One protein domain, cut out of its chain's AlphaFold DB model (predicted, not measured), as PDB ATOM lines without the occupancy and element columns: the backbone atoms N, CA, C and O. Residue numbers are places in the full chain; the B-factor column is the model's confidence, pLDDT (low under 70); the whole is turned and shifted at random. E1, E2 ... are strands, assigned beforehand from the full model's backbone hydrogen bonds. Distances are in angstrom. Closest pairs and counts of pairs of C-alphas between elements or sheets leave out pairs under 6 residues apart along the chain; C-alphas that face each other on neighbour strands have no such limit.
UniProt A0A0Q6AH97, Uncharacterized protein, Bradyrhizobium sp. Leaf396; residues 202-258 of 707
ATOM      1  N   GLN A 202      -5.052  42.393 -80.238       85.81
ATOM      2  CA  GLN A 202      -5.161  40.998 -79.794       85.81
ATOM      3  C   GLN A 202      -4.162  40.113 -80.534       85.81
ATOM      4  O   GLN A 202      -3.695  40.462 -81.616       85.81
ATOM      5  N   SER A 203      -3.842  38.955 -79.961       80.12
ATOM      6  CA  SER A 203      -2.976  37.975 -80.617       80.12
ATOM      7  C   SER A 203      -3.750  37.227 -81.709       80.12
ATOM      8  O   SER A 203      -4.840  36.714 -81.455       80.12
ATOM      9  N   ASP A 204      -3.216  37.179 -82.930       78.44
ATOM     10  CA  ASP A 204      -3.739  36.322 -83.995       78.44
ATOM     11  C   ASP A 204      -3.360  34.843 -83.763       78.44
ATOM     12  O   ASP A 204      -2.602  34.496 -82.855       78.44
ATOM     13  N   ARG A 205      -3.862  33.928 -84.607       68.56
ATOM     14  CA  ARG A 205      -3.543  32.486 -84.505       68.56
ATOM     15  C   ARG A 205      -2.045  32.163 -84.663       68.56
ATOM     16  O   ARG A 205      -1.646  31.044 -84.355       68.56
ATOM     17  N   ASN A 206      -1.236  33.110 -85.137       71.00
ATOM     18  CA  ASN A 206       0.207  32.970 -85.319       71.00
ATOM     19  C   ASN A 206       1.011  33.633 -84.187       71.00
ATOM     20  O   ASN A 206       2.241  33.626 -84.238       71.00
ATOM     21  N   GLY A 207       0.345  34.192 -83.170       71.12
ATOM     22  CA  GLY A 207       0.988  34.857 -82.041       71.12
ATOM     23  C   GLY A 207       1.361  36.322 -82.295       71.12
ATOM     24  O   GLY A 207       2.006  36.926 -81.439       71.12
ATOM     25  N   ASN A 208       0.976  36.914 -83.433       80.00
ATOM     26  CA  ASN A 208       1.259  38.318 -83.731       80.00
ATOM     27  C   ASN A 208       0.183  39.224 -83.137       80.00
ATOM     28  O   ASN A 208      -1.003  38.908 -83.193       80.00
ATOM     29  N   CYS A 209       0.579  40.389 -82.631       85.50
ATOM     30  CA  CYS A 209      -0.376  41.391 -82.180       85.50
ATOM     31  C   CYS A 209      -0.977  42.137 -83.373       85.50
ATOM     32  O   CYS A 209      -0.268  42.824 -84.111       85.50
ATOM     33  N   VAL A 210      -2.289  41.994 -83.561       84.62
ATOM     34  CA  VAL A 210      -3.066  42.701 -84.581       84.62
ATOM     35  C   VAL A 210      -4.006  43.710 -83.919       84.62
ATOM     36  O   VAL A 210      -4.616  43.395 -82.896       84.62
ATOM     37  N   PRO A 211      -4.149  44.932 -84.463       89.94
ATOM     38  CA  PRO A 211      -5.066  45.925 -83.914       89.94
ATOM     39  C   PRO A 211      -6.512  45.452 -84.018       89.94
ATOM     40  O   PRO A 211      -6.903  44.885 -85.038       89.94
ATOM     41  N   CYS A 212      -7.326  45.728 -82.995       86.56
ATOM     42  CA  CYS A 212      -8.735  45.324 -82.969       86.56
ATOM     43  C   CYS A 212      -9.500  45.816 -84.204       86.56
ATOM     44  O   CYS A 212     -10.348  45.109 -84.731       86.56
ATOM     45  N   GLU A 213      -9.147  46.993 -84.722       85.19
ATOM     46  CA  GLU A 213      -9.759  47.597 -85.912       85.19
ATOM     47  C   GLU A 213      -9.548  46.794 -87.207       85.19
ATOM     48  O   GLU A 213     -10.259  47.014 -88.186       85.19
ATOM     49  N   SER A 214      -8.596  45.854 -87.224       85.56
ATOM     50  CA  SER A 214      -8.397  44.941 -88.358       85.56
ATOM     51  C   SER A 214      -9.533  43.922 -88.509       85.56
ATOM     52  O   SER A 214      -9.712  43.358 -89.590       85.56
ATOM     53  N   ILE A 215     -10.341  43.725 -87.461       82.56
ATOM     54  CA  ILE A 215     -11.548  42.900 -87.482       82.56
ATOM     55  C   ILE A 215     -12.735  43.819 -87.755       82.56
ATOM     56  O   ILE A 215     -13.027  44.747 -86.995       82.56
ATOM     57  N   ALA A 216     -13.437  43.568 -88.859       78.19
ATOM     58  CA  ALA A 216     -14.577  44.382 -89.255       78.19
ATOM     59  C   ALA A 216     -15.617  44.449 -88.124       78.19
ATOM     60  O   ALA A 216     -16.098  43.423 -87.653       78.19
ATOM     61  N   ASN A 217     -15.981  45.670 -87.727       81.44
ATOM     62  CA  ASN A 217     -16.918  45.978 -86.638       81.44
ATOM     63  C   ASN A 217     -16.442  45.634 -85.217       81.44
ATOM     64  O   ASN A 217     -17.260  45.689 -84.302       81.44
ATOM     65  N   ALA A 218     -15.156  45.365 -85.001       86.00
ATOM     66  CA  ALA A 218     -14.579  45.339 -83.661       86.00
ATOM     67  C   ALA A 218     -14.190  46.750 -83.172       86.00
ATOM     68  O   ALA A 218     -14.068  47.704 -83.947       86.00
ATOM     69  N   THR A 219     -14.049  46.891 -81.860       86.38
ATOM     70  CA  THR A 219     -13.591  48.073 -81.128       86.38
ATOM     71  C   THR A 219     -12.759  47.622 -79.932       86.38
ATOM     72  O   THR A 219     -12.835  46.470 -79.509       86.38
ATOM     73  N   VAL A 220     -11.971  48.532 -79.370       86.06
ATOM     74  CA  VAL A 220     -11.290  48.298 -78.094       86.06
ATOM     75  C   VAL A 220     -12.314  48.461 -76.972       86.06
ATOM     76  O   VAL A 220     -12.964  49.504 -76.881       86.06
ATOM     77  N   GLY A 221     -12.521  47.414 -76.177       78.50
ATOM     78  CA  GLY A 221     -13.381  47.432 -74.999       78.50
ATOM     79  C   GLY A 221     -12.748  48.204 -73.839       78.50
ATOM     80  O   GLY A 221     -11.562  48.525 -73.853       78.50
ATOM     81  N   ASN A 222     -13.532  48.474 -72.792       75.81
ATOM     82  CA  ASN A 222     -13.058  49.222 -71.617       75.81
ATOM     83  C   ASN A 222     -11.918  48.513 -70.859       75.81
ATOM     84  O   ASN A 222     -11.194  49.156 -70.108       75.81
ATOM     85  N   ASN A 223     -11.756  47.203 -71.057       77.38
ATOM     86  CA  ASN A 223     -10.673  46.389 -70.508       77.38
ATOM     87  C   ASN A 223      -9.448  46.281 -71.445       77.38
ATOM     88  O   ASN A 223      -8.526  45.530 -71.148       77.38
ATOM     89  N   GLY A 224      -9.428  47.004 -72.573       76.44
ATOM     90  CA  GLY A 224      -8.332  46.985 -73.550       76.44
ATOM     91  C   GLY A 224      -8.357  45.809 -74.534       76.44
ATOM     92  O   GLY A 224      -7.545  45.786 -75.461       76.44
ATOM     93  N   GLU A 225      -9.290  44.865 -74.373       84.25
ATOM     94  CA  GLU A 225      -9.474  43.716 -75.267       84.25
ATOM     95  C   GLU A 225     -10.310  44.081 -76.502       84.25
ATOM     96  O   GLU A 225     -11.099  45.027 -76.490       84.25
ATOM     97  N   CYS A 226     -10.172  43.309 -77.581       85.56
ATOM     98  CA  CYS A 226     -11.024  43.477 -78.753       85.56
ATOM     99  C   CYS A 226     -12.430  42.933 -78.478       85.56
ATOM    100  O   CYS A 226     -12.601  41.758 -78.161       85.56
ATOM    101  N   ALA A 227     -13.439  43.781 -78.656       83.38
ATOM    102  CA  ALA A 227     -14.852  43.437 -78.541       83.38
ATOM    103  C   ALA A 227     -15.603  43.894 -79.791       83.38
ATOM    104  O   ALA A 227     -15.176  44.814 -80.490       83.38
ATOM    105  N   CYS A 228     -16.749  43.296 -80.088       81.81
ATOM    106  CA  CYS A 228     -17.585  43.807 -81.169       81.81
ATOM    107  C   CYS A 228     -18.257  45.137 -80.798       81.81
ATOM    108  O   CYS A 228     -18.656  45.358 -79.656       81.81
ATOM    109  N   LYS A 229     -18.419  46.038 -81.778       77.06
ATOM    110  CA  LYS A 229     -19.250  47.242 -81.630       77.06
ATOM    111  C   LYS A 229     -20.675  46.830 -81.246       77.06
ATOM    112  O   LYS A 229     -21.158  45.777 -81.663       77.06
ATOM    113  N   SER A 230     -21.371  47.662 -80.471       60.38
ATOM    114  CA  SER A 230     -22.731  47.364 -80.000       60.38
ATOM    115  C   SER A 230     -23.662  46.973 -81.157       60.38
ATOM    116  O   SER A 230     -23.774  47.719 -82.131       60.38
ATOM    117  N   GLY A 231     -24.343  45.829 -81.040       55.69
ATOM    118  CA  GLY A 231     -25.247  45.294 -82.071       55.69
ATOM    119  C   GLY A 231     -24.655  44.179 -82.942       55.69
ATOM    120  O   GLY A 231     -25.355  43.648 -83.800       55.69
ATOM    121  N   TYR A 232     -23.401  43.796 -82.709       67.50
ATOM    122  CA  TYR A 232     -22.757  42.662 -83.366       67.50
ATOM    123  C   TYR A 232     -22.491  41.544 -82.349       67.50
ATOM    124  O   TYR A 232     -22.052  41.808 -81.232       67.50
ATOM    125  N   SER A 233     -22.771  40.302 -82.738       71.75
ATOM    126  CA  SER A 233     -22.408  39.104 -81.988       71.75
ATOM    127  C   SER A 233     -20.942  38.785 -82.232       71.75
ATOM    128  O   SER A 233     -20.467  38.826 -83.370       71.75
ATOM    129  N   GLU A 234     -20.246  38.440 -81.158       81.00
ATOM    130  CA  GLU A 234     -18.868  37.978 -81.207       81.00
ATOM    131  C   GLU A 234     -18.843  36.515 -81.640       81.00
ATOM    132  O   GLU A 234     -19.510  35.672 -81.039       81.00
ATOM    133  N   ASP A 235     -18.056  36.218 -82.665       79.50
ATOM    134  CA  ASP A 235     -17.566  34.873 -82.926       79.50
ATOM    135  C   ASP A 235     -16.120  34.827 -82.434       79.50
ATOM    136  O   ASP A 235     -15.272  35.569 -82.936       79.50
ATOM    137  N   ALA A 236     -15.853  34.062 -81.376       81.25
ATOM    138  CA  ALA A 236     -14.569  34.053 -80.684       81.25
ATOM    139  C   ALA A 236     -14.220  32.648 -80.190       81.25
ATOM    140  O   ALA A 236     -15.097  31.880 -79.788       81.25
ATOM    141  N   PHE A 237     -12.926  32.339 -80.133       75.38
ATOM    142  CA  PHE A 237     -12.419  31.122 -79.498       75.38
ATOM    143  C   PHE A 237     -11.559  31.457 -78.278       75.38
ATOM    144  O   PHE A 237     -11.068  32.574 -78.119       75.38
ATOM    145  N   TRP A 238     -11.392  30.474 -77.397       74.75
ATOM    146  CA  TRP A 238     -10.638  30.617 -76.155       74.75
ATOM    147  C   TRP A 238      -9.341  29.813 -76.225       74.75
ATOM    148  O   TRP A 238      -9.374  28.600 -76.445       74.75
ATOM    149  N   LEU A 239      -8.207  30.478 -76.011       69.75
ATOM    150  CA  LEU A 239      -6.899  29.847 -75.840       69.75
ATOM    151  C   LEU A 239      -6.620  29.640 -74.350       69.75
ATOM    152  O   LEU A 239      -6.759  30.566 -73.552       69.75
ATOM    153  N   TYR A 240      -6.216  28.426 -73.977       66.88
ATOM    154  CA  TYR A 240      -5.811  28.098 -72.610       66.88
ATOM    155  C   TYR A 240      -4.313  28.339 -72.446       66.88
ATOM    156  O   TYR A 240      -3.517  27.816 -73.229       66.88
ATOM    157  N   LEU A 241      -3.933  29.107 -71.426       67.06
ATOM    158  CA  LEU A 241      -2.527  29.352 -71.123       67.06
ATOM    159  C   LEU A 241      -1.971  28.196 -70.272       67.06
ATOM    160  O   LEU A 241      -2.521  27.897 -69.209       67.06
ATOM    161  N   PRO A 242      -0.893  27.516 -70.704       42.84
ATOM    162  CA  PRO A 242      -0.315  26.427 -69.928       42.84
ATOM    163  C   PRO A 242       0.244  26.956 -68.598       42.84
ATOM    164  O   PRO A 242       1.072  27.861 -68.587       42.84
ATOM    165  N   GLY A 243      -0.207  26.380 -67.479       59.16
ATOM    166  CA  GLY A 243       0.238  26.731 -66.120       59.16
ATOM    167  C   GLY A 243      -0.803  27.445 -65.250       59.16
ATOM    168  O   GLY A 243      -0.628  27.487 -64.038       59.16
ATOM    169  N   TYR A 244      -1.910  27.921 -65.828       56.84
ATOM    170  CA  TYR A 244      -3.039  28.503 -65.096       56.84
ATOM    171  C   TYR A 244      -4.305  27.711 -65.431       56.84
ATOM    172  O   TYR A 244      -4.763  27.732 -66.571       56.84
ATOM    173  N   SER A 245      -4.869  26.986 -64.461       49.47
ATOM    174  CA  SER A 245      -6.029  26.106 -64.687       49.47
ATOM    175  C   SER A 245      -7.283  26.845 -65.164       49.47
ATOM    176  O   SER A 245      -8.119  26.237 -65.831       49.47
ATOM    177  N   ASP A 246      -7.381  28.150 -64.886       58.56
ATOM    178  CA  ASP A 246      -8.605  28.935 -65.089       58.56
ATOM    179  C   ASP A 246      -8.425  30.158 -66.009       58.56
ATOM    180  O   ASP A 246      -9.401  30.835 -66.332       58.56
ATOM    181  N   ALA A 247      -7.205  30.435 -66.488       55.12
ATOM    182  CA  ALA A 247      -6.947  31.577 -67.366       55.12
ATOM    183  C   ALA A 247      -7.182  31.205 -68.839       55.12
ATOM    184  O   ALA A 247      -6.415  30.449 -69.446       55.12
ATOM    185  N   LYS A 248      -8.247  31.762 -69.423       65.88
ATOM    186  CA  LYS A 248      -8.540  31.672 -70.858       65.88
ATOM    187  C   LYS A 248      -8.387  33.050 -71.487       65.88
ATOM    188  O   LYS A 248      -8.978  34.005 -70.997       65.88
ATOM    189  N   MET A 249      -7.646  33.142 -72.586       72.06
ATOM    190  CA  MET A 249      -7.597  34.353 -73.404       72.06
ATOM    191  C   MET A 249      -8.613  34.230 -74.538       72.06
ATOM    192  O   MET A 249      -8.636  33.222 -75.249       72.06
ATOM    193  N   LYS A 250      -9.468  35.241 -74.695       78.75
ATOM    194  CA  LYS A 250     -10.452  35.311 -75.778       78.75
ATOM    195  C   LYS A 250      -9.798  35.884 -77.032       78.75
ATOM    196  O   LYS A 250      -9.173  36.936 -76.965       78.75
ATOM    197  N   VAL A 251      -9.977  35.220 -78.169       81.56
ATOM    198  CA  VAL A 251      -9.556  35.727 -79.482       81.56
ATOM    199  C   VAL A 251     -10.795  35.930 -80.339       81.56
ATOM    200  O   VAL A 251     -11.505  34.971 -80.647       81.56
ATOM    201  N   LEU A 252     -11.067  37.184 -80.699       81.88
ATOM    202  CA  LEU A 252     -12.213  37.563 -81.518       81.88
ATOM    203  C   LEU A 252     -11.926  37.253 -82.995       81.88
ATOM    204  O   LEU A 252     -10.942  37.746 -83.539       81.88
ATOM    205  N   GLU A 253     -12.756  36.448 -83.654       80.56
ATOM    206  CA  GLU A 253     -12.585  36.094 -85.073       80.56
ATOM    207  C   GLU A 253     -13.416  36.983 -85.993       80.56
ATOM    208  O   GLU A 253     -12.922  37.456 -87.018       80.56
ATOM    209  N   SER A 254     -14.681  37.221 -85.645       81.38
ATOM    210  CA  SER A 254     -15.552  38.086 -86.436       81.38
ATOM    211  C   SER A 254     -16.668  38.714 -85.606       81.38
ATOM    212  O   SER A 254     -17.070  38.199 -84.563       81.38
ATOM    213  N   CYS A 255     -17.178  39.841 -86.099       78.94
ATOM    214  CA  CYS A 255     -18.352  40.510 -85.559       78.94
ATOM    215  C   CYS A 255     -19.485  40.412 -86.573       78.94
ATOM    216  O   CYS A 255     -19.490  41.121 -87.584       78.94
ATOM    217  N   THR A 256     -20.448  39.529 -86.318       73.81
ATOM    218  CA  THR A 256     -21.606  39.338 -87.201       73.81
ATOM    219  C   THR A 256     -22.823  40.063 -86.646       73.81
ATOM    220  O   THR A 256     -23.131  39.997 -85.461       73.81
ATOM    221  N   PHE A 257     -23.515  40.821 -87.495       61.72
ATOM    222  CA  PHE A 257     -24.687  41.580 -87.072       61.72
ATOM    223  C   PHE A 257     -25.868  40.625 -86.841       61.72
ATOM    224  O   PHE A 257     -26.431  40.097 -87.799       61.72
ATOM    225  N   SER A 258     -26.246  40.397 -85.582       63.06
ATOM    226  CA  SER A 258     -27.443  39.630 -85.223       63.06
ATOM    227  C   SER A 258     -28.062  40.207 -83.955       63.06
ATOM    228  O   SER A 258     -27.560  39.994 -82.851       63.06
TER     229      SER A 258
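Overview. This is residues 202 to 258 of the 707 residues of an uncharacterized protein of Bradyrhizobium sp. Leaf396 (UniProt A0A0Q6AH97). A long, twisted two-stranded hairpin, E4 and E5, makes the longest axis, and a small hairpin of E2 and E3 packs near the end of it where E4 begins and E5 ends. The first printed residues fold into a small loop, with residues 202 to 203 paired to E1, set off from the long hairpin. The printed part has 57 residues, no named helix and five strands in the order E1 to E5, in two antiparallel sheets, E2 - E3 and E4 - E5. The class is all strand, with 28 of the 57 residues, under half, in named strands. The whole is compact, with a radius of gyration of the C-alphas of 11.7 A, but elongated, spanning 35 by 21 by 19 A.

Arrangement. E1, residues 209 to 211, pairs with no named strand; residues 202 to 203 pair antiparallel with its residues 209 to 210. E2, residues 218 to 220, and E3, residues 226 to 228, form an antiparallel hairpin at 133 degrees, with N 219 and O 227 2.7 A apart, within hydrogen-bond range. E1 and E3 are only just apart, closest 8.3 A. E4, residues 232 to 240, and E5, residues 248 to 257, form an antiparallel hairpin at 159 degrees, with N 233 and O 256 2.8 A apart and N 239 and O 249 2.9 A apart, both within hydrogen-bond range. E5 bends by 59 degrees at residue 253. The closest C-alphas of E3 and E5, Cys 228 and Cys 255, are 5.5 A apart.

Along the chain. E1 begins at C-alpha 209 (-0.376, 41.391, -82.180). E4 measures 24.8 A and E5 24.9 A from first to last C-alpha; E5 ends at C-alpha 257 (-24.687, 41.580, -87.072).

Size, cuts and confidence. The C-alphas farthest apart, Gly 243 and Ser 258, are 36.0 A apart. The printed part has no cut, and no link is long. Mean pLDDT of the printed part is 74.8; residue 205 and residues 230 to 232, 239 to 248 and 257 to 258 are under 70.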